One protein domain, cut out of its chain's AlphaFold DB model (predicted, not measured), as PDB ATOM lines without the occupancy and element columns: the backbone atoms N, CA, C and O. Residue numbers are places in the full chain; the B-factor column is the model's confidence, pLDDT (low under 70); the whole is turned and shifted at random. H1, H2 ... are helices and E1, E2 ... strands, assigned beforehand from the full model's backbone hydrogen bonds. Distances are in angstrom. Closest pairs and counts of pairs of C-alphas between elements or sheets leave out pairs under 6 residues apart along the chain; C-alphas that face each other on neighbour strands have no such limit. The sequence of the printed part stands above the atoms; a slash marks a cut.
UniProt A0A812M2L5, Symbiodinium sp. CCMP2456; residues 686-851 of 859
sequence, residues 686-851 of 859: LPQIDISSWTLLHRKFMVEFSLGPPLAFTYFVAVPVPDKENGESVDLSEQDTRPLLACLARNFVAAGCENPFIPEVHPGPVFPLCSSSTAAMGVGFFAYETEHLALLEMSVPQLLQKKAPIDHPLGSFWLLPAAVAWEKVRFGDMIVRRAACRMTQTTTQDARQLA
ATOM      1  N   LEU A 686     171.651 145.947 133.802       76.56
ATOM      2  CA  LEU A 686     170.605 145.522 134.714       76.56
ATOM      3  C   LEU A 686     170.912 146.128 136.080       76.56
ATOM      4  O   LEU A 686     171.991 145.862 136.616       76.56
ATOM      5  N   PRO A 687     170.003 146.946 136.641       82.50
ATOM      6  CA  PRO A 687     170.142 147.369 138.020       82.50
ATOM      7  C   PRO A 687     169.929 146.148 138.915       82.50
ATOM      8  O   PRO A 687     168.858 145.538 138.913       82.50
ATOM      9  N   GLN A 688     170.950 145.781 139.681       83.19
ATOM     10  CA  GLN A 688     170.807 144.831 140.773       83.19
ATOM     11  C   GLN A 688     170.404 145.620 142.014       83.19
ATOM     12  O   GLN A 688     171.237 146.252 142.665       83.19
ATOM     13  N   ILE A 689     169.098 145.635 142.278       81.75
ATOM     14  CA  ILE A 689     168.519 146.252 143.469       81.75
ATOM     15  C   ILE A 689     168.515 145.191 144.562       81.75
ATOM     16  O   ILE A 689     167.809 144.187 144.448       81.75
ATOM     17  N   ASP A 690     169.278 145.409 145.628       79.50
ATOM     18  CA  ASP A 690     169.143 144.582 146.818       79.50
ATOM     19  C   ASP A 690     167.872 145.003 147.566       79.50
ATOM     20  O   ASP A 690     167.844 146.015 148.268       79.50
ATOM     21  N   ILE A 691     166.796 144.232 147.400       69.38
ATOM     22  CA  ILE A 691     165.489 144.501 148.021       69.38
ATOM     23  C   ILE A 691     165.586 144.444 149.557       69.38
ATOM     24  O   ILE A 691     164.781 145.059 150.248       69.38
ATOM     25  N   SER A 692     166.583 143.758 150.121       75.06
ATOM     26  CA  SER A 692     166.801 143.758 151.571       75.06
ATOM     27  C   SER A 692     167.487 145.035 152.079       75.06
ATOM     28  O   SER A 692     167.439 145.322 153.273       75.06
ATOM     29  N   SER A 693     168.054 145.847 151.177       76.31
ATOM     30  CA  SER A 693     168.814 147.063 151.503       76.31
ATOM     31  C   SER A 693     167.970 148.336 151.638       76.31
ATOM     32  O   SER A 693     168.529 149.416 151.842       76.31
ATOM     33  N   TRP A 694     166.637 148.248 151.526       83.19
ATOM     34  CA  TRP A 694     165.768 149.419 151.663       83.19
ATOM     35  C   TRP A 694     165.857 150.007 153.072       83.19
ATOM     36  O   TRP A 694     165.317 149.477 154.041       83.19
ATOM     37  N   THR A 695     166.505 151.161 153.168       83.06
ATOM     38  CA  THR A 695     166.642 151.936 154.396       83.06
ATOM     39  C   THR A 695     165.737 153.159 154.328       83.06
ATOM     40  O   THR A 695     165.699 153.889 153.336       83.06
ATOM     41  N   LEU A 696     164.950 153.377 155.380       82.12
ATOM     42  CA  LEU A 696     164.119 154.570 155.503       82.12
ATOM     43  C   LEU A 696     165.008 155.743 155.935       82.12
ATOM     44  O   LEU A 696     165.535 155.727 157.045       82.12
ATOM     45  N   LEU A 697     165.155 156.757 155.080       76.38
ATOM     46  CA  LEU A 697     166.091 157.861 155.326       76.38
ATOM     47  C   LEU A 697     165.592 158.865 156.371       76.38
ATOM     48  O   LEU A 697     166.398 159.526 157.018       76.38
ATOM     49  N   HIS A 698     164.276 158.981 156.571       68.88
ATOM     50  CA  HIS A 698     163.708 159.963 157.492       68.88
ATOM     51  C   HIS A 698     162.644 159.334 158.397       68.88
ATOM     52  O   HIS A 698     161.554 158.979 157.956       68.88
ATOM     53  N   ARG A 699     162.964 159.194 159.693       53.19
ATOM     54  CA  ARG A 699     162.096 158.553 160.706       53.19
ATOM     55  C   ARG A 699     161.419 159.544 161.663       53.19
ATOM     56  O   ARG A 699     160.635 159.139 162.510       53.19
ATOM     57  N   LYS A 700     161.740 160.840 161.568       48.59
ATOM     58  CA  LYS A 700     161.613 161.758 162.713       48.59
ATOM     59  C   LYS A 700     160.186 162.172 163.118       48.59
ATOM     60  O   LYS A 700     160.066 162.723 164.202       48.59
ATOM     61  N   PHE A 701     159.131 161.909 162.334       45.91
ATOM     62  CA  PHE A 701     157.782 162.424 162.655       45.91
ATOM     63  C   PHE A 701     156.574 161.574 162.211       45.91
ATOM     64  O   PHE A 701     155.464 162.097 162.148       45.91
ATOM     65  N   MET A 702     156.717 160.267 161.962       41.81
ATOM     66  CA  MET A 702     155.509 159.439 161.824       41.81
ATOM     67  C   MET A 702     154.932 159.117 163.204       41.81
ATOM     68  O   MET A 702     155.328 158.148 163.846       41.81
ATOM     69  N   VAL A 703     153.990 159.943 163.660       42.88
ATOM     70  CA  VAL A 703     153.016 159.529 164.675       42.88
ATOM     71  C   VAL A 703     152.207 158.386 164.059       42.88
ATOM     72  O   VAL A 703     151.653 158.551 162.974       42.88
ATOM     73  N   GLU A 704     152.185 157.225 164.714       37.69
ATOM     74  CA  GLU A 704     151.442 156.029 164.301       37.69
ATOM     75  C   GLU A 704     149.931 156.314 164.203       37.69
ATOM     76  O   GLU A 704     149.169 156.045 165.129       37.69
ATOM     77  N   PHE A 705     149.462 156.863 163.083       38.19
ATOM     78  CA  PHE A 705     148.039 156.881 162.759       38.19
ATOM     79  C   PHE A 705     147.700 155.664 161.897       38.19
ATOM     80  O   PHE A 705     148.118 155.535 160.752       38.19
ATOM     81  N   SER A 706     146.925 154.760 162.489       34.16
ATOM     82  CA  SER A 706     146.508 153.442 161.993       34.16
ATOM     83  C   SER A 706     145.348 153.503 160.979       34.16
ATOM     84  O   SER A 706     144.491 152.623 160.941       34.16
ATOM     85  N   LEU A 707     145.299 154.542 160.142       39.50
ATOM     86  CA  LEU A 707     144.353 154.638 159.027       39.50
ATOM     87  C   LEU A 707     145.121 154.304 157.744       39.50
ATOM     88  O   LEU A 707     146.142 154.927 157.468       39.50
ATOM     89  N   GLY A 708     144.683 153.267 157.022       43.22
ATOM     90  CA  GLY A 708     145.391 152.697 155.868       43.22
ATOM     91  C   GLY A 708     145.869 153.751 154.855       43.22
ATOM     92  O   GLY A 708     145.213 154.783 154.696       43.22
ATOM     93  N   PRO A 709     147.018 153.528 154.189       41.84
ATOM     94  CA  PRO A 709     147.681 154.585 153.443       41.84
ATOM     95  C   PRO A 709     146.807 155.041 152.264       41.84
ATOM     96  O   PRO A 709     146.353 154.195 151.486       41.84
ATOM     97  N   PRO A 710     146.580 156.356 152.083       51.34
ATOM     98  CA  PRO A 710     146.071 156.860 150.814       51.34
ATOM     99  C   PRO A 710     147.014 156.408 149.689       51.34
ATOM    100  O   PRO A 710     148.223 156.337 149.905       51.34
ATOM    101  N   LEU A 711     146.466 156.098 148.506       52.59
ATOM    102  CA  LEU A 711     147.214 155.679 147.311       52.59
ATOM    103  C   LEU A 711     148.367 156.662 147.022       52.59
ATOM    104  O   LEU A 711     148.170 157.717 146.414       52.59
ATOM    105  N   ALA A 712     149.568 156.339 147.502       70.81
ATOM    106  CA  ALA A 712     150.768 157.127 147.274       70.81
ATOM    107  C   ALA A 712     151.381 156.697 145.941       70.81
ATOM    108  O   ALA A 712     151.530 155.506 145.671       70.81
ATOM    109  N   PHE A 713     151.733 157.671 145.104       82.94
ATOM    110  CA  PHE A 713     152.478 157.394 143.882       82.94
ATOM    111  C   PHE A 713     153.960 157.323 144.224       82.94
ATOM    112  O   PHE A 713     154.477 158.185 144.941       82.94
ATOM    113  N   THR A 714     154.622 156.297 143.702       89.44
ATOM    114  CA  THR A 714     156.039 156.033 143.934       89.44
ATOM    115  C   THR A 714     156.859 156.509 142.745       89.44
ATOM    116  O   THR A 714     156.582 156.148 141.599       89.44
ATOM    117  N   TYR A 715     157.880 157.309 143.028       93.81
ATOM    118  CA  TYR A 715     158.820 157.824 142.043       93.81
ATOM    119  C   TYR A 715     160.256 157.491 142.437       93.81
ATOM    120  O   TYR A 715     160.561 157.300 143.610       93.81
ATOM    121  N   PHE A 716     161.144 157.450 141.452       95.06
ATOM    122  CA  PHE A 716     162.522 157.009 141.596       95.06
ATOM    123  C   PHE A 716     163.499 158.053 141.059       95.06
ATOM    124  O   PHE A 716     163.256 158.658 140.013       95.06
ATOM    125  N   VAL A 717     164.627 158.221 141.743       95.62
ATOM    126  CA  VAL A 717     165.800 158.959 141.252       95.62
ATOM    127  C   VAL A 717     167.067 158.249 141.720       95.62
ATOM    128  O   VAL A 717     167.128 157.775 142.853       95.62
ATOM    129  N   ALA A 718     168.062 158.130 140.845       94.69
ATOM    130  CA  ALA A 718     169.350 157.543 141.193       94.69
ATOM    131  C   ALA A 718     170.347 158.648 141.550       94.69
ATOM    132  O   ALA A 718     170.448 159.637 140.828       94.69
ATOM    133  N   VAL A 719     171.075 158.472 142.648       93.06
ATOM    134  CA  VAL A 719     172.110 159.395 143.137       93.06
ATOM    135  C   VAL A 719     173.391 158.611 143.450       93.06
ATOM    136  O   VAL A 719     173.300 157.415 143.733       93.06
ATOM    137  N   PRO A 720     174.586 159.218 143.386       90.88
ATOM    138  CA  PRO A 720     175.825 158.526 143.721       90.88
ATOM    139  C   PRO A 720     175.839 158.119 145.198       90.88
ATOM    140  O   PRO A 720     175.336 158.833 146.068       90.88
ATOM    141  N   VAL A 721     176.412 156.951 145.490       82.69
ATOM    142  CA  VAL A 721     176.733 156.565 146.870       82.69
ATOM    143  C   VAL A 721     178.076 157.204 147.218       82.69
ATOM    144  O   VAL A 721     179.038 156.940 146.504       82.69
ATOM    145  N   PRO A 722     178.192 158.028 148.274       76.88
ATOM    146  CA  PRO A 722     179.508 158.454 148.730       76.88
ATOM    147  C   PRO A 722     180.309 157.219 149.168       76.88
ATOM    148  O   PRO A 722     179.838 156.437 149.992       76.88
ATOM    149  N   ASP A 723     181.521 157.049 148.624       60.59
ATOM    150  CA  ASP A 723     182.414 155.891 148.850       60.59
ATOM    151  C   ASP A 723     182.819 155.678 150.320       60.59
ATOM    152  O   ASP A 723     183.462 154.688 150.676       60.59
ATOM    153  N   LYS A 724     182.472 156.618 151.196       54.91
ATOM    154  CA  LYS A 724     182.813 156.610 152.612       54.91
ATOM    155  C   LYS A 724     181.617 157.108 153.403       54.91
ATOM    156  O   LYS A 724     181.520 158.304 153.600       54.91
ATOM    157  N   GLU A 725     180.725 156.217 153.836       49.66
ATOM    158  CA  GLU A 725     180.052 156.337 155.139       49.66
ATOM    159  C   GLU A 725     179.102 155.168 155.417       49.66
ATOM    160  O   GLU A 725     178.215 154.814 154.636       49.66
ATOM    161  N   ASN A 726     179.302 154.576 156.591       53.03
ATOM    162  CA  ASN A 726     178.478 153.529 157.170       53.03
ATOM    163  C   ASN A 726     177.103 154.099 157.553       53.03
ATOM    164  O   ASN A 726     176.884 154.488 158.692       53.03
ATOM    165  N   GLY A 727     176.162 154.136 156.608       57.59
ATOM    166  CA  GLY A 727     174.739 154.316 156.911       57.59
ATOM    167  C   GLY A 727     174.316 155.693 157.439       57.59
ATOM    168  O   GLY A 727     173.215 155.796 157.982       57.59
ATOM    169  N   GLU A 728     175.131 156.740 157.279       58.88
ATOM    170  CA  GLU A 728     174.710 158.099 157.629       58.88
ATOM    171  C   GLU A 728     173.657 158.640 156.644       58.88
ATOM    172  O   GLU A 728     173.548 158.229 155.481       58.88
ATOM    173  N   SER A 729     172.779 159.498 157.173       65.31
ATOM    174  CA  SER A 729     171.603 160.029 156.487       65.31
ATOM    175  C   SER A 729     171.991 160.796 155.226       65.31
ATOM    176  O   SER A 729     172.774 161.734 155.294       65.31
ATOM    177  N   VAL A 730     171.384 160.450 154.088       69.31
ATOM    178  CA  VAL A 730     171.537 161.215 152.843       69.31
ATOM    179  C   VAL A 730     170.817 162.551 152.993       69.31
ATOM    180  O   VAL A 730     169.582 162.583 153.011       69.31
ATOM    181  N   ASP A 731     171.568 163.646 153.084       80.19
ATOM    182  CA  ASP A 731     170.993 164.984 152.987       80.19
ATOM    183  C   ASP A 731     170.591 165.253 151.530       80.19
ATOM    184  O   ASP A 731     171.428 165.362 150.631       80.19
ATOM    185  N   LEU A 732     169.280 165.325 151.279       80.56
ATOM    186  CA  LEU A 732     168.725 165.606 149.952       80.56
ATOM    187  C   LEU A 732     169.087 167.010 149.457       80.56
ATOM    188  O   LEU A 732     169.041 167.252 148.253       80.56
ATOM    189  N   SER A 733     169.407 167.941 150.355       80.62
ATOM    190  CA  SER A 733     169.798 169.298 149.978       80.62
ATOM    191  C   SER A 733     171.227 169.375 149.433       80.62
ATOM    192  O   SER A 733     171.523 170.272 148.645       80.62
ATOM    193  N   GLU A 734     172.072 168.399 149.774       82.25
ATOM    194  CA  GLU A 734     173.470 168.313 149.334       82.25
ATOM    195  C   GLU A 734     173.656 167.456 148.072       82.25
ATOM    196  O   GLU A 734     174.734 167.448 147.478       82.25
ATOM    197  N   GLN A 735     172.614 166.745 147.622       86.94
ATOM    198  CA  GLN A 735     172.698 165.914 146.421       86.94
ATOM    199  C   GLN A 735     172.814 166.772 145.159       86.94
ATOM    200  O   GLN A 735     171.875 167.472 144.764       86.94
ATOM    201  N   ASP A 736     173.952 166.665 144.474       89.25
ATOM    202  CA  ASP A 736     174.150 167.322 143.188       89.25
ATOM    203  C   ASP A 736     173.424 166.563 142.070       89.25
ATOM    204  O   ASP A 736     173.895 165.544 141.561       89.25
ATOM    205  N   THR A 737     172.262 167.072 141.665       92.69
ATOM    206  CA  THR A 737     171.470 166.521 140.557       92.69
ATOM    207  C   THR A 737     171.782 167.163 139.206       92.69
ATOM    208  O   THR A 737     171.193 166.775 138.192       92.69
ATOM    209  N   ARG A 738     172.720 168.121 139.140       92.38
ATOM    210  CA  ARG A 738     173.110 168.764 137.875       92.38
ATOM    211  C   ARG A 738     173.601 167.758 136.828       92.38
ATOM    212  O   ARG A 738     173.209 167.929 135.673       92.38
ATOM    213  N   PRO A 739     174.352 166.689 137.172       93.44
ATOM    214  CA  PRO A 739     174.739 165.676 136.190       93.44
ATOM    215  C   PRO A 739     173.537 164.950 135.567       93.44
ATOM    216  O   PRO A 739     173.516 164.720 134.356       93.44
ATOM    217  N   LEU A 740     172.489 164.661 136.352       93.12
ATOM    218  CA  LEU A 740     171.253 164.042 135.851       93.12
ATOM    219  C   LEU A 740     170.528 164.968 134.871       93.12
ATOM    220  O   LEU A 740     170.136 164.546 133.783       93.12
ATOM    221  N   LEU A 741     170.371 166.241 135.245       93.94
ATOM    222  CA  LEU A 741     169.722 167.251 134.410       93.94
ATOM    223  C   LEU A 741     170.508 167.502 133.122       93.94
ATOM    224  O   LEU A 741     169.915 167.541 132.050       93.94
ATOM    225  N   ALA A 742     171.838 167.579 133.196       90.38
ATOM    226  CA  ALA A 742     172.700 167.701 132.024       90.38
ATOM    227  C   ALA A 742     172.602 166.469 131.109       90.38
ATOM    228  O   ALA A 742     172.586 166.607 129.884       90.38
ATOM    229  N   CYS A 743     172.499 165.263 131.678       89.81
ATOM    230  CA  CYS A 743     172.291 164.032 130.917       89.81
ATOM    231  C   CYS A 743     170.943 164.043 130.174       89.81
ATOM    232  O   CYS A 743     170.904 163.788 128.970       89.81
ATOM    233  N   LEU A 744     169.853 164.420 130.849       92.56
ATOM    234  CA  LEU A 744     168.525 164.538 130.234       92.56
ATOM    235  C   LEU A 744     168.462 165.676 129.205       92.56
ATOM    236  O   LEU A 744     167.953 165.491 128.105       92.56
ATOM    237  N   ALA A 745     169.044 166.837 129.506       90.31
ATOM    238  CA  ALA A 745     169.067 167.978 128.598       90.31
ATOM    239  C   ALA A 745     169.791 167.644 127.287       90.31
ATOM    240  O   ALA A 745     169.276 167.946 126.211       90.31
ATOM    241  N   ARG A 746     170.944 166.970 127.368       85.25
ATOM    242  CA  ARG A 746     171.744 166.547 126.206       85.25
ATOM    243  C   ARG A 746     170.979 165.601 125.274       85.25
ATOM    244  O   ARG A 746     171.232 165.596 124.074       85.25
ATOM    245  N   ASN A 747     170.048 164.822 125.824       81.62
ATOM    246  CA  ASN A 747     169.297 163.788 125.111       81.62
ATOM    247  C   ASN A 747     167.844 164.186 124.783       81.62
ATOM    248  O   ASN A 747     167.089 163.380 124.230       81.62
ATOM    249  N   PHE A 748     167.445 165.426 125.071       84.06
ATOM    250  CA  PHE A 748     166.097 165.916 124.799       84.06
ATOM    251  C   PHE A 748     165.952 166.385 123.340       84.06
ATOM    252  O   PHE A 748     166.575 167.356 122.917       84.06
ATOM    253  N   VAL A 749     165.101 165.707 122.557       70.38
ATOM    254  CA  VAL A 749     164.964 165.907 121.092       70.38
ATOM    255  C   VAL A 749     163.624 166.562 120.703       70.38
ATOM    256  O   VAL A 749     163.043 166.246 119.664       70.38
ATOM    257  N   ALA A 750     163.082 167.467 121.523       69.50
ATOM    258  CA  ALA A 750     161.870 168.204 121.153       69.50
ATOM    259  C   ALA A 750     162.224 169.450 120.323       69.50
ATOM    260  O   ALA A 750     162.852 170.388 120.807       69.50
ATOM    261  N   ALA A 751     161.821 169.469 119.051       53.78
ATOM    262  CA  ALA A 751     162.067 170.605 118.170       53.78
ATOM    263  C   ALA A 751     161.194 171.814 118.561       53.78
ATOM    264  O   ALA A 751     159.972 171.749 118.449       53.78
ATOM    265  N   GLY A 752     161.826 172.926 118.950       68.12
ATOM    266  CA  GLY A 752     161.168 174.232 119.101       68.12
ATOM    267  C   GLY A 752     160.592 174.561 120.484       68.12
ATOM    268  O   GLY A 752     159.973 175.612 120.615       68.12
ATOM    269  N   CYS A 753     160.808 173.722 121.500       69.44
ATOM    270  CA  CYS A 753     160.474 174.033 122.894       69.44
ATOM    271  C   CYS A 753     161.752 174.313 123.694       69.44
ATOM    272  O   CYS A 753     162.782 173.686 123.445       69.44
ATOM    273  N   GLU A 754     161.683 175.223 124.669       84.50
ATOM    274  CA  GLU A 754     162.749 175.386 125.663       84.50
ATOM    275  C   GLU A 754     163.005 174.045 126.362       84.50
ATOM    276  O   GLU A 754     162.064 173.330 126.716       84.50
ATOM    277  N   ASN A 755     164.278 173.669 126.505       86.25
ATOM    278  CA  ASN A 755     164.649 172.389 127.093       86.25
ATOM    279  C   ASN A 755     164.434 172.458 128.615       86.25
ATOM    280  O   ASN A 755     165.168 173.170 129.305       86.25
ATOM    281  N   PRO A 756     163.444 171.727 129.159       88.56
ATOM    282  CA  PRO A 756     163.026 171.886 130.549       88.56
ATOM    283  C   PRO A 756     164.062 171.354 131.551       88.56
ATOM    284  O   PRO A 756     163.942 171.613 132.748       88.56
ATOM    285  N   PHE A 757     165.072 170.622 131.068       89.62
ATOM    286  CA  PHE A 757     166.153 170.049 131.864       89.62
ATOM    287  C   PHE A 757     167.397 170.947 131.933       89.62
ATOM    288  O   PHE A 757     168.378 170.550 132.557       89.62
ATOM    289  N   ILE A 758     167.398 172.137 131.313       86.62
ATOM    290  CA  ILE A 758     168.536 173.060 131.417       86.62
ATOM    291  C   ILE A 758     168.680 173.521 132.881       86.62
ATOM    292  O   ILE A 758     167.738 174.104 133.425       86.62
ATOM    293  N   PRO A 759     169.847 173.308 133.525       71.88
ATOM    294  CA  PRO A 759     170.058 173.668 134.928       71.88
ATOM    295  C   PRO A 759     169.837 175.157 135.233       71.88
ATOM    296  O   PRO A 759     169.367 175.496 136.312       71.88
ATOM    297  N   GLU A 760     170.122 176.041 134.274       74.19
ATOM    298  CA  GLU A 760     169.994 177.502 134.406       74.19
ATOM    299  C   GLU A 760     168.549 177.974 134.636       74.19
ATOM    300  O   GLU A 760     168.329 179.062 135.161       74.19
ATOM    301  N   VAL A 761     167.557 177.149 134.278       76.56
ATOM    302  CA  VAL A 761     166.129 177.462 134.444       76.56
ATOM    303  C   VAL A 761     165.692 177.349 135.911       76.56
ATOM    304  O   VAL A 761     164.691 177.949 136.305       76.56
ATOM    305  N   HIS A 762     166.437 176.614 136.745       75.69
ATOM    306  CA  HIS A 762     166.035 176.299 138.115       75.69
ATOM    307  C   HIS A 762     167.068 176.818 139.129       75.69
ATOM    308  O   HIS A 762     168.185 176.306 139.179       75.69
ATOM    309  N   PRO A 763     166.727 177.807 139.979       74.81
ATOM    310  CA  PRO A 763     167.629 178.314 141.011       74.81
ATOM    311  C   PRO A 763     167.712 177.327 142.190       74.81
ATOM    312  O   PRO A 763     167.089 177.528 143.231       74.81
ATOM    313  N   GLY A 764     168.440 176.222 142.013       82.75
ATOM    314  CA  GLY A 764     168.700 175.213 143.048       82.75
ATOM    315  C   GLY A 764     168.719 173.771 142.521       82.75
ATOM    316  O   GLY A 764     168.413 173.539 141.351       82.75
ATOM    317  N   PRO A 765     169.069 172.784 143.370       86.81
ATOM    318  CA  PRO A 765     169.024 171.380 142.982       86.81
ATOM    319  C   PRO A 765     167.582 170.957 142.672       86.81
ATOM    320  O   PRO A 765     166.641 171.302 143.392       86.81
ATOM    321  N   VAL A 766     167.398 170.214 141.581       92.44
ATOM    322  CA  VAL A 766     166.096 169.698 141.133       92.44
ATOM    323  C   VAL A 766     166.222 168.210 140.854       92.44
ATOM    324  O   VAL A 766     167.087 167.792 140.090       92.44
ATOM    325  N   PHE A 767     165.344 167.409 141.447       94.31
ATOM    326  CA  PHE A 767     165.292 165.967 141.251       94.31
ATOM    327  C   PHE A 767     164.435 165.619 140.026       94.31
ATOM    328  O   PHE A 767     163.236 165.921 140.029       94.31
ATOM    329  N   PRO A 768     165.000 164.973 138.986       95.31
ATOM    330  CA  PRO A 768     164.225 164.404 137.892       95.31
ATOM    331  C   PRO A 768     163.649 163.047 138.317       95.31
ATOM    332  O   PRO A 768     164.268 161.998 138.153       95.31
ATOM    333  N   LEU A 769     162.452 163.077 138.893       95.12
ATOM    334  CA  LEU A 769     161.727 161.905 139.368       95.12
ATOM    335  C   LEU A 769     161.154 161.104 138.197       95.12
ATOM    336  O   LEU A 769     160.509 161.679 137.327       95.12
ATOM    337  N   CYS A 770     161.329 159.784 138.197       93.88
ATOM    338  CA  CYS A 770     160.775 158.883 137.185       93.88
ATOM    339  C   CYS A 770     159.832 157.851 137.813       93.88
ATOM    340  O   CYS A 770     160.054 157.402 138.931       93.88
ATOM    341  N   SER A 771     158.801 157.410 137.095       91.12
ATOM    342  CA  SER A 771     157.934 156.314 137.554       91.12
ATOM    343  C   SER A 771     158.570 154.923 137.395       91.12
ATOM    344  O   SER A 771     158.001 153.933 137.846       91.12
ATOM    345  N   SER A 772     159.735 154.822 136.742       93.31
ATOM    346  CA  SER A 772     160.462 153.571 136.515       93.31
ATOM    347  C   SER A 772     161.826 153.600 137.202       93.31
ATOM    348  O   SER A 772     162.661 154.459 136.913       93.31
ATOM    349  N   SER A 773     162.077 152.617 138.070       91.06
ATOM    350  CA  SER A 773     163.375 152.414 138.721       91.06
ATOM    351  C   SER A 773     164.494 152.149 137.709       91.06
ATOM    352  O   SER A 773     165.583 152.696 137.842       91.06
ATOM    353  N   THR A 774     164.220 151.380 136.652       88.38
ATOM    354  CA  THR A 774     165.186 151.094 135.580       88.38
ATOM    355  C   THR A 774     165.585 152.351 134.815       88.38
ATOM    356  O   THR A 774     166.767 152.555 134.553       88.38
ATOM    357  N   ALA A 775     164.618 153.210 134.483       89.75
ATOM    358  CA  ALA A 775     164.894 154.485 133.827       89.75
ATOM    359  C   ALA A 775     165.721 155.411 134.729       89.75
ATOM    360  O   ALA A 775     166.731 155.953 134.286       89.75
ATOM    361  N   ALA A 776     165.341 155.534 136.007       93.94
ATOM    362  CA  ALA A 776     166.079 156.325 136.988       93.94
ATOM    363  C   ALA A 776     167.533 155.845 137.140       93.94
ATOM    364  O   ALA A 776     168.454 156.654 137.070       93.94
ATOM    365  N   MET A 777     167.744 154.531 137.273       92.75
ATOM    366  CA  MET A 777     169.074 153.917 137.378       92.75
ATOM    367  C   MET A 777     169.904 154.075 136.104       92.75
ATOM    368  O   MET A 777     171.095 154.361 136.187       92.75
ATOM    369  N   GLY A 778     169.286 153.936 134.928       88.94
ATOM    370  CA  GLY A 778     169.959 154.162 133.651       88.94
ATOM    371  C   GLY A 778     170.453 155.600 133.514       88.94
ATOM    372  O   GLY A 778     171.618 155.819 133.200       88.94
ATOM    373  N   VAL A 779     169.599 156.585 133.818       93.31
ATOM    374  CA  VAL A 779     169.999 158.002 133.804       93.31
ATOM    375  C   VAL A 779     171.091 158.271 134.838       93.31
ATOM    376  O   VAL A 779     172.058 158.946 134.509       93.31
ATOM    377  N   GLY A 780     170.979 157.715 136.050       93.44
ATOM    378  CA  GLY A 780     172.003 157.843 137.091       93.44
ATOM    379  C   GLY A 780     173.365 157.310 136.666       93.44
ATOM    380  O   GLY A 780     174.362 158.007 136.814       93.44
ATOM    381  N   PHE A 781     173.404 156.119 136.071       91.69
ATOM    382  CA  PHE A 781     174.642 155.506 135.591       91.69
ATOM    383  C   PHE A 781     175.357 156.392 134.572       91.69
ATOM    384  O   PHE A 781     176.546 156.651 134.707       91.69
ATOM    385  N   PHE A 782     174.623 156.927 133.595       87.25
ATOM    386  CA  PHE A 782     175.211 157.802 132.576       87.25
ATOM    387  C   PHE A 782     175.509 159.215 133.069       87.25
ATOM    388  O   PHE A 782     176.346 159.897 132.492       87.25
ATOM    389  N   ALA A 783     174.789 159.689 134.081       92.69
ATOM    390  CA  ALA A 783     175.009 161.010 134.645       92.69
ATOM    391  C   ALA A 783     176.245 161.055 135.546       92.69
ATOM    392  O   ALA A 783     176.968 162.045 135.519       92.69
ATOM    393  N   TYR A 784     176.455 160.012 136.349       91.75
ATOM    394  CA  TYR A 784     177.502 159.978 137.370       91.75
ATOM    395  C   TYR A 784     178.688 159.082 137.014       91.75
ATOM    396  O   TYR A 784     179.671 159.093 137.746       91.75
ATOM    397  N   GLU A 785     178.595 158.306 135.929       90.12
ATOM    398  CA  GLU A 785     179.669 157.435 135.431       90.12
ATOM    399  C   GLU A 785     180.191 156.456 136.503       90.12
ATOM    400  O   GLU A 785     181.369 156.119 136.552       90.12
ATOM    401  N   THR A 786     179.294 155.977 137.377       88.50
ATOM    402  CA  THR A 786     179.611 155.021 138.451       88.50
ATOM    403  C   THR A 786     178.656 153.829 138.458       88.50
ATOM    404  O   THR A 786     177.447 153.964 138.244       88.50
ATOM    405  N   GLU A 787     179.195 152.640 138.746       87.19
ATOM    406  CA  GLU A 787     178.408 151.420 138.967       87.19
ATOM    407  C   GLU A 787     177.657 151.430 140.307       87.19
ATOM    408  O   GLU A 787     176.691 150.679 140.477       87.19
ATOM    409  N   HIS A 788     178.102 152.253 141.261       88.75
ATOM    410  CA  HIS A 788     177.611 152.282 142.635       88.75
ATOM    411  C   HIS A 788     176.664 153.462 142.844       88.75
ATOM    412  O   HIS A 788     177.068 154.594 143.113       88.75
ATOM    413  N   LEU A 789     175.368 153.179 142.736       91.88
ATOM    414  CA  LEU A 789     174.311 154.177 142.859       91.88
ATOM    415  C   LEU A 789     173.365 153.816 144.001       91.88
ATOM    416  O   LEU A 789     173.154 152.656 144.347       91.88
ATOM    417  N   ALA A 790     172.763 154.834 144.594       90.94
ATOM    418  CA  ALA A 790     171.627 154.696 145.478       90.94
ATOM    419  C   ALA A 790     170.361 155.022 144.693       90.94
ATOM    420  O   ALA A 790     170.253 156.091 144.092       90.94
ATOM    421  N   LEU A 791     169.385 154.122 144.739       93.38
ATOM    422  CA  LEU A 791     168.049 154.401 144.240       93.38
ATOM    423  C   LEU A 791     167.220 154.994 145.375       93.38
ATOM    424  O   LEU A 791     166.981 154.333 146.389       93.38
ATOM    425  N   LEU A 792     166.786 156.239 145.204       93.69
ATOM    426  CA  LEU A 792     165.860 156.900 146.110       93.69
ATOM    427  C   LEU A 792     164.431 156.664 145.621       93.69
ATOM    428  O   LEU A 792     164.072 157.073 144.519       93.69
ATOM    429  N   GLU A 793     163.625 156.015 146.452       93.50
ATOM    430  CA  GLU A 793     162.187 155.844 146.273       93.50
ATOM    431  C   GLU A 793     161.462 156.944 147.049       93.50
ATOM    432  O   GLU A 793     161.518 156.988 148.278       93.50
ATOM    433  N   MET A 794     160.782 157.831 146.330       93.06
ATOM    434  CA  MET A 794     159.991 158.928 146.872       93.06
ATOM    435  C   MET A 794     158.504 158.621 146.702       93.06
ATOM    436  O   MET A 794     157.985 158.624 145.586       93.06
ATOM    437  N   SER A 795     157.813 158.372 147.811       89.88
ATOM    438  CA  SER A 795     156.366 158.150 147.832       89.88
ATOM    439  C   SER A 795     155.656 159.411 148.314       89.88
ATOM    440  O   SER A 795     155.883 159.851 149.443       89.88
ATOM    441  N   VAL A 796     154.805 159.993 147.460       83.75
ATOM    442  CA  VAL A 796     154.100 161.253 147.756       83.75
ATOM    443  C   VAL A 796     152.601 161.122 147.474       83.75
ATOM    444  O   VAL A 796     152.220 160.762 146.353       83.75
ATOM    445  N   PRO A 797     151.715 161.460 148.426       74.56
ATOM    446  CA  PRO A 797     150.293 161.601 148.155       74.56
ATOM    447  C   PRO A 797     150.068 162.828 147.252       74.56
ATOM    448  O   PRO A 797     150.373 163.958 147.625       74.56
ATOM    449  N   GLN A 798     149.527 162.613 146.050       70.94
ATOM    450  CA  GLN A 798     148.915 163.645 145.184       70.94
ATOM    451  C   GLN A 798     149.829 164.702 144.521       70.94
ATOM    452  O   GLN A 798     149.332 165.530 143.757       70.94
ATOM    453  N   LEU A 799     151.148 164.697 144.739       60.28
ATOM    454  CA  LEU A 799     151.992 165.839 144.354       60.28
ATOM    455  C   LEU A 799     152.075 166.134 142.854       60.28
ATOM    456  O   LEU A 799     152.032 167.291 142.435       60.28
ATOM    457  N   LEU A 800     152.221 165.088 142.047       62.00
ATOM    458  CA  LEU A 800     152.532 165.220 140.625       62.00
ATOM    459  C   LEU A 800     151.313 165.010 139.723       62.00
ATOM    460  O   LEU A 800     151.419 165.170 138.513       62.00
ATOM    461  N   GLN A 801     150.129 164.754 140.289       60.38
ATOM    462  CA  GLN A 801     148.904 164.536 139.507       60.38
ATOM    463  C   GLN A 801     148.466 165.773 138.708       60.38
ATOM    464  O   GLN A 801     147.777 165.642 137.701       60.38
ATOM    465  N   LYS A 802     148.865 166.981 139.136       72.06
ATOM    466  CA  LYS A 802     148.477 168.235 138.468       72.06
ATOM    467  C   LYS A 802     149.413 168.657 137.331       72.06
ATOM    468  O   LYS A 802     149.016 169.493 136.525       72.06
ATOM    469  N   LYS A 803     150.640 168.127 137.263       78.56
ATOM    470  CA  LYS A 803     151.606 168.449 136.200       78.56
ATOM    471  C   LYS A 803     151.860 167.208 135.350       78.56
ATOM    472  O   LYS A 803     152.304 166.184 135.864       78.56
ATOM    473  N   ALA A 804     151.600 167.320 134.050       85.88
ATOM    474  CA  ALA A 804     151.963 166.273 133.103       85.88
ATOM    475  C   ALA A 804     153.483 166.003 133.172       85.88
ATOM    476  O   ALA A 804     154.247 166.962 133.337       85.88
ATOM    477  N   PRO A 805     153.927 164.735 133.083       91.81
ATOM    478  CA  PRO A 805     155.347 164.429 132.975       91.81
ATOM    479  C   PRO A 805     155.952 165.058 131.721       91.81
ATOM    480  O   PRO A 805     155.272 165.276 130.717       91.81
ATOM    481  N   ILE A 806     157.257 165.295 131.769       92.19
ATOM    482  CA  ILE A 806     158.058 165.588 130.588       92.19
ATOM    483  C   ILE A 806     158.427 164.249 129.953       92.19
ATOM    484  O   ILE A 806     159.165 163.456 130.546       92.19
ATOM    485  N   ASP A 807     157.918 164.000 128.751       89.56
ATOM    486  CA  ASP A 807     158.262 162.804 127.991       89.56
ATOM    487  C   ASP A 807     159.683 162.924 127.425       89.56
ATOM    488  O   ASP A 807     160.002 163.838 126.659       89.56
ATOM    489  N   HIS A 808     160.544 161.983 127.806       90.50
ATOM    490  CA  HIS A 808     161.928 161.880 127.362       90.50
ATOM    491  C   HIS A 808     162.176 160.470 126.788       90.50
ATOM    492  O   HIS A 808     161.562 159.506 127.249       90.50
ATOM    493  N   PRO A 809     163.094 160.279 125.818       84.31
ATOM    494  CA  PRO A 809     163.418 158.945 125.295       84.31
ATOM    495  C   PRO A 809     163.843 157.918 126.358       84.31
ATOM    496  O   PRO A 809     163.710 156.718 126.143       84.31
ATOM    497  N   LEU A 810     164.343 158.394 127.502       83.19
ATOM    498  CA  LEU A 810     164.760 157.572 128.645       83.19
ATOM    499  C   LEU A 810     163.639 157.319 129.670       83.19
ATOM    500  O   LEU A 810     163.872 156.599 130.633       83.19
ATOM    501  N   GLY A 811     162.445 157.894 129.497       89.62
ATOM    502  CA  GLY A 811     161.315 157.744 130.419       89.62
ATOM    503  C   GLY A 811     160.483 159.019 130.582       89.62
ATOM    504  O   GLY A 811     160.775 160.057 129.997       89.62
ATOM    505  N   SER A 812     159.441 158.943 131.405       92.25
ATOM    506  CA  SER A 812     158.634 160.104 131.795       92.25
ATOM    507  C   SER A 812     159.183 160.682 133.100       92.25
ATOM    508  O   SER A 812     159.313 159.951 134.086       92.25
ATOM    509  N   PHE A 813     159.523 161.974 133.094       94.00
ATOM    510  CA  PHE A 813     160.175 162.641 134.224       94.00
ATOM    511  C   PHE A 813     159.343 163.794 134.784       94.00
ATOM    512  O   PHE A 813     158.728 164.562 134.046       94.00
ATOM    513  N   TRP A 814     159.390 163.963 136.101       94.50
ATOM    514  CA  TRP A 814     158.871 165.125 136.810       94.50
ATOM    515  C   TRP A 814     160.013 165.847 137.507       94.50
ATOM    516  O   TRP A 814     160.865 165.224 138.128       94.50
ATOM    517  N   LEU A 815     160.019 167.173 137.428       94.19
ATOM    518  CA  LEU A 815     161.033 168.000 138.072       94.19
ATOM    519  C   LEU A 815     160.536 168.438 139.450       94.19
ATOM    520  O   LEU A 815     159.573 169.203 139.549       94.19
ATOM    521  N   LEU A 816     161.188 167.946 140.507       93.00
ATOM    522  CA  LEU A 816     160.897 168.307 141.892       93.00
ATOM    523  C   LEU A 816     162.060 169.118 142.485       93.00
ATOM    524  O   LEU A 816     163.130 168.553 142.710       93.00
ATOM    525  N   PRO A 817     161.884 170.419 142.776       92.31
ATOM    526  CA  PRO A 817     162.915 171.203 143.448       92.31
ATOM    527  C   PRO A 817     163.285 170.604 144.811       92.31
ATOM    528  O   PRO A 817     162.402 170.249 145.593       92.31
ATOM    529  N   ALA A 818     164.578 170.529 145.119       89.50
ATOM    530  CA  ALA A 818     165.091 169.918 146.344       89.50
ATOM    531  C   ALA A 818     164.560 170.593 147.615       89.50
ATOM    532  O   ALA A 818     164.235 169.907 148.577       89.50
ATOM    533  N   ALA A 819     164.376 171.918 147.600       88.44
ATOM    534  CA  ALA A 819     163.765 172.645 148.714       88.44
ATOM    535  C   ALA A 819     162.330 172.162 149.006       88.44
ATOM    536  O   ALA A 819     161.962 171.976 150.163       88.44
ATOM    537  N   VAL A 820     161.545 171.886 147.958       90.00
ATOM    538  CA  VAL A 820     160.169 171.373 148.072       90.00
ATOM    539  C   VAL A 820     160.173 169.915 148.525       90.00
ATOM    540  O   VAL A 820     159.358 169.524 149.359       90.00
ATOM    541  N   ALA A 821     161.095 169.106 147.995       89.44
ATOM    542  CA  ALA A 821     161.311 167.739 148.456       89.44
ATOM    543  C   ALA A 821     161.615 167.721 149.963       89.44
ATOM    544  O   ALA A 821     160.948 167.026 150.725       89.44
ATOM    545  N   TRP A 822     162.562 168.546 150.402       87.75
ATOM    546  CA  TRP A 822     162.971 168.644 151.797       87.75
ATOM    547  C   TRP A 822     161.841 169.099 152.717       87.75
ATOM    548  O   TRP A 822     161.599 168.486 153.755       87.75
ATOM    549  N   GLU A 823     161.102 170.134 152.318       88.81
ATOM    550  CA  GLU A 823     159.939 170.620 153.058       88.81
ATOM    551  C   GLU A 823     158.908 169.501 153.270       88.81
ATOM    552  O   GLU A 823     158.403 169.308 154.375       88.81
ATOM    553  N   LYS A 824     158.667 168.679 152.245       88.81
ATOM    554  CA  LYS A 824     157.706 167.571 152.313       88.81
ATOM    555  C   LYS A 824     158.168 166.406 153.156       88.81
ATOM    556  O   LYS A 824     157.366 165.844 153.896       88.81
ATOM    557  N   VAL A 825     159.451 166.072 153.094       87.75
ATOM    558  CA  VAL A 825     160.037 165.092 154.016       87.75
ATOM    559  C   VAL A 825     159.928 165.596 155.454       87.75
ATOM    560  O   VAL A 825     159.542 164.843 156.347       87.75
ATOM    561  N   ARG A 826     160.198 166.888 155.680       85.38
ATOM    562  CA  ARG A 826     160.124 167.517 157.001       85.38
ATOM    563  C   ARG A 826     158.710 167.503 157.586       85.38
ATOM    564  O   ARG A 826     158.577 167.288 158.787       85.38
ATOM    565  N   PHE A 827     157.682 167.712 156.764       87.44
ATOM    566  CA  PHE A 827     156.279 167.687 157.197       87.44
ATOM    567  C   PHE A 827     155.634 166.291 157.186       87.44
ATOM    568  O   PHE A 827     154.494 166.157 157.614       87.44
ATOM    569  N   GLY A 828     156.350 165.246 156.752       85.19
ATOM    570  CA  GLY A 828     155.806 163.885 156.663       85.19
ATOM    571  C   GLY A 828     154.897 163.646 155.451       85.19
ATOM    572  O   GLY A 828     154.294 162.582 155.344       85.19
ATOM    573  N   ASP A 829     154.841 164.594 154.514       86.25
ATOM    574  CA  ASP A 829     154.094 164.490 153.255       86.25
ATOM    575  C   ASP A 829     154.800 163.602 152.218       86.25
ATOM    576  O   ASP A 829     154.209 163.246 151.201       86.25
ATOM    577  N   MET A 830     156.082 163.291 152.420       89.25
ATOM    578  CA  MET A 830     156.868 162.459 151.513       89.25
ATOM    579  C   MET A 830     157.710 161.449 152.284       89.25
ATOM    580  O   MET A 830     158.492 161.811 153.162       89.25
ATOM    581  N   ILE A 831     157.585 160.182 151.898       88.44
ATOM    582  CA  ILE A 831     158.408 159.090 152.416       88.44
ATOM    583  C   ILE A 831     159.547 158.854 151.431       88.44
ATOM    584  O   ILE A 831     159.296 158.638 150.247       88.44
ATOM    585  N   VAL A 832     160.786 158.870 151.927       88.62
ATOM    586  CA  VAL A 832     161.977 158.587 151.117       88.62
ATOM    587  C   VAL A 832     162.668 157.336 151.637       88.62
ATOM    588  O   VAL A 832     163.093 157.281 152.796       88.62
ATOM    589  N   ARG A 833     162.783 156.331 150.772       90.56
ATOM    590  CA  ARG A 833     163.561 155.115 151.022       90.56
ATOM    591  C   ARG A 833     164.767 155.083 150.098       90.56
ATOM    592  O   ARG A 833     164.725 155.629 149.002       90.56
ATOM    593  N   ARG A 834     165.831 154.432 150.542       89.94
ATOM    594  CA  ARG A 834     167.070 154.265 149.788       89.94
ATOM    595  C   ARG A 834     167.392 152.788 149.664       89.94
ATOM    596  O   ARG A 834     167.449 152.115 150.685       89.94
ATOM    597  N   ALA A 835     167.660 152.320 148.453       88.00
ATOM    598  CA  ALA A 835     168.284 151.022 148.212       88.00
ATOM    599  C   ALA A 835     169.669 151.224 147.602       88.00
ATOM    600  O   ALA A 835     169.845 152.046 146.699       88.00
ATOM    601  N   ALA A 836     170.648 150.455 148.076       85.56
ATOM    602  CA  ALA A 836     171.923 150.352 147.387       85.56
ATOM    603  C   ALA A 836     171.706 149.549 146.100       85.56
ATOM    604  O   ALA A 836     171.065 148.496 146.105       85.56
ATOM    605  N   CYS A 837     172.199 150.073 144.987       85.81
ATOM    606  CA  CYS A 837     172.032 149.466 143.682       85.81
ATOM    607  C   CYS A 837     173.385 149.381 142.990       85.81
ATOM    608  O   CYS A 837     174.130 150.359 142.915       85.81
ATOM    609  N   ARG A 838     173.682 148.202 142.447       87.56
ATOM    610  CA  ARG A 838     174.840 148.023 141.580       87.56
ATOM    611  C   ARG A 838     174.375 147.911 140.143       87.56
ATOM    612  O   ARG A 838     173.528 147.075 139.819       87.56
ATOM    613  N   MET A 839     174.929 148.743 139.277       84.44
ATOM    614  CA  MET A 839     174.762 148.580 137.841       84.44
ATOM    615  C   MET A 839     175.740 147.518 137.375       84.44
ATOM    616  O   MET A 839     176.945 147.728 137.385       84.44
ATOM    617  N   THR A 840     175.219 146.358 136.984       80.44
ATOM    618  CA  THR A 840     176.051 145.339 136.347       80.44
ATOM    619  C   THR A 840     175.954 145.488 134.842       80.44
ATOM    620  O   THR A 840     174.870 145.337 134.265       80.44
ATOM    621  N   GLN A 841     177.090 145.760 134.209       75.31
ATOM    622  CA  GLN A 841     177.239 145.626 132.772       75.31
ATOM    623  C   GLN A 841     177.463 144.151 132.456       75.31
ATOM    624  O   GLN A 841     178.457 143.560 132.852       75.31
ATOM    625  N   THR A 842     176.502 143.526 131.782       70.00
ATOM    626  CA  THR A 842     176.686 142.163 131.274       70.00
ATOM    627  C   THR A 842     176.991 142.255 129.790       70.00
ATOM    628  O   THR A 842     176.106 142.617 129.001       70.00
ATOM    629  N   THR A 843     178.228 141.947 129.398       69.19
ATOM    630  CA  THR A 843     178.567 141.807 127.980       69.19
ATOM    631  C   THR A 843     177.969 140.515 127.422       69.19
ATOM    632  O   THR A 843     177.593 139.587 128.147       69.19
ATOM    633  N   THR A 844     177.886 140.419 126.095       57.62
ATOM    634  CA  THR A 844     177.466 139.168 125.442       57.62
ATOM    635  C   THR A 844     178.418 138.011 125.778       57.62
ATOM    636  O   THR A 844     177.992 136.855 125.801       57.62
ATOM    637  N   GLN A 845     179.692 138.298 126.056       61.19
ATOM    638  CA  GLN A 845     180.691 137.306 126.445       61.19
ATOM    639  C   GLN A 845     180.527 136.861 127.904       61.19
ATOM    640  O   GLN A 845     180.541 135.656 128.161       61.19
ATOM    641  N   ASP A 846     180.246 137.781 128.827       60.62
ATOM    642  CA  ASP A 846     179.968 137.448 130.234       60.62
ATOM    643  C   ASP A 846     178.704 136.598 130.354       60.62
ATOM    644  O   ASP A 846     178.671 135.599 131.069       60.62
ATOM    645  N   ALA A 847     177.673 136.926 129.569       55.16
ATOM    646  CA  ALA A 847     176.459 136.122 129.487       55.16
ATOM    647  C   ALA A 847     176.734 134.701 128.953       55.16
ATOM    648  O   ALA A 847     176.078 133.749 129.383       55.16
ATOM    649  N   ARG A 848     177.705 134.534 128.038       51.41
ATOM    650  CA  ARG A 848     178.138 133.215 127.537       51.41
ATOM    651  C   ARG A 848     178.882 132.425 128.610       51.41
ATOM    652  O   ARG A 848     178.558 131.257 128.797       51.41
ATOM    653  N   GLN A 849     179.815 133.055 129.322       62.88
ATOM    654  CA  GLN A 849     180.581 132.406 130.391       62.88
ATOM    655  C   GLN A 849     179.695 132.017 131.583       62.88
ATOM    656  O   GLN A 849     179.785 130.897 132.086       62.88
ATOM    657  N   LEU A 850     178.762 132.887 131.982       53.25
ATOM    658  CA  LEU A 850     177.768 132.594 133.019       53.25
ATOM    659  C   LEU A 850     176.829 131.444 132.621       53.25
ATOM    660  O   LEU A 850     176.433 130.656 133.479       53.25
ATOM    661  N   ALA A 851     176.481 131.324 131.334       52.06
ATOM    662  CA  ALA A 851     175.674 130.214 130.831       52.06
ATOM    663  C   ALA A 851     176.456 128.887 130.816       52.06
ATOM    664  O   ALA A 851     175.928 127.876 131.274       52.06
TER     665      ALA A 851
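Overview. This is residues 686 to 851 of the 859 residues of a protein of Symbiodinium sp. CCMP2456 (UniProt A0A812M2L5). A curled, strongly twisted sheet, E1 E7 E4 E2, takes helix H2 on one face; a smaller sheet, E3 E6 E5, meets its edge strand E2 through E3, with H1 packed on the smaller sheet beside the end of H2. The end of E7 leads out to H4, and residues 843 to 849 stick out of the body. The 166 printed residues hold E1 E2 H1 E3 H2 E4 E5 E6 H3 E7 H4 in chain order, a mixed class of helices and strands, and both sheets are antiparallel. The whole is compact, with a radius of gyration of the C-alphas of 16.7 A and spans of 53 by 44 by 30 A.

Along the chain. Begin at C-alpha 686, (170.605, 145.522, 134.714), where E1 runs over residues 686 to 689. Its neighbour E7, residues 831 to 843, is 36.1 A long; next come E4, 788 to 796, 25.7 A, and E2, 713 to 720, 23.4 A. In the smaller sheet find E3 at 766 to 770, E6 at 811 to 817, 18.8 A, and E5 at 806 to 808. H2, residues 773 to 784, starts at C-alpha 773, (163.375, 152.414, 138.721), and is 16.1 A long. H1 is 738 to 747, H3 818 to 827, and H4 844 to 851, ending at C-alpha 851, (175.674, 130.214, 130.831).

Arrangement. Across E1 and E7 look for N 688 and O 838, 2.9 A; across E7 and E4 for N 793 and O 833, 2.8 A; across E4 and E2 for N 792 and O 717, 2.8 A. H2 is on one face of this sheet, two layers, a helix over a sheet; its closest C-alphas to E2 are Ala 718 and Gly 780, 4.9 A. The closest C-alphas of E2 and E3 are Phe 716 and Cys 770, 5.1 A. E3 and E6 have N 769 and O 814 at 2.8 A; the hairpin E5 and E6 has N 806 and O 813 at 2.8 A. H1 and H2 are on the same face of the sheet E3 E6 E5, again two layers; H1 has a height over the sheet of 9.4 A. H2 touches H1 with residues 779 to 784 alone, about perpendicular at 77 degrees, closest at Pro 739 and Ala 783, 4.9 A. H3 only grazes both sheets. In H1, H2, H3 and H4 every O i to N i+4 pair is within hydrogen-bond range.

Size, cuts and confidence. The farthest C-alphas, Phe 705 and Gln 845, are 52.6 A apart. The printed part has no cut. The links E1 to E2, E2 to H1 and H1 to E3 are long. Look for pLDDT under 70 at residues 698 to 711, 723 to 730 and 843 to 851, among others.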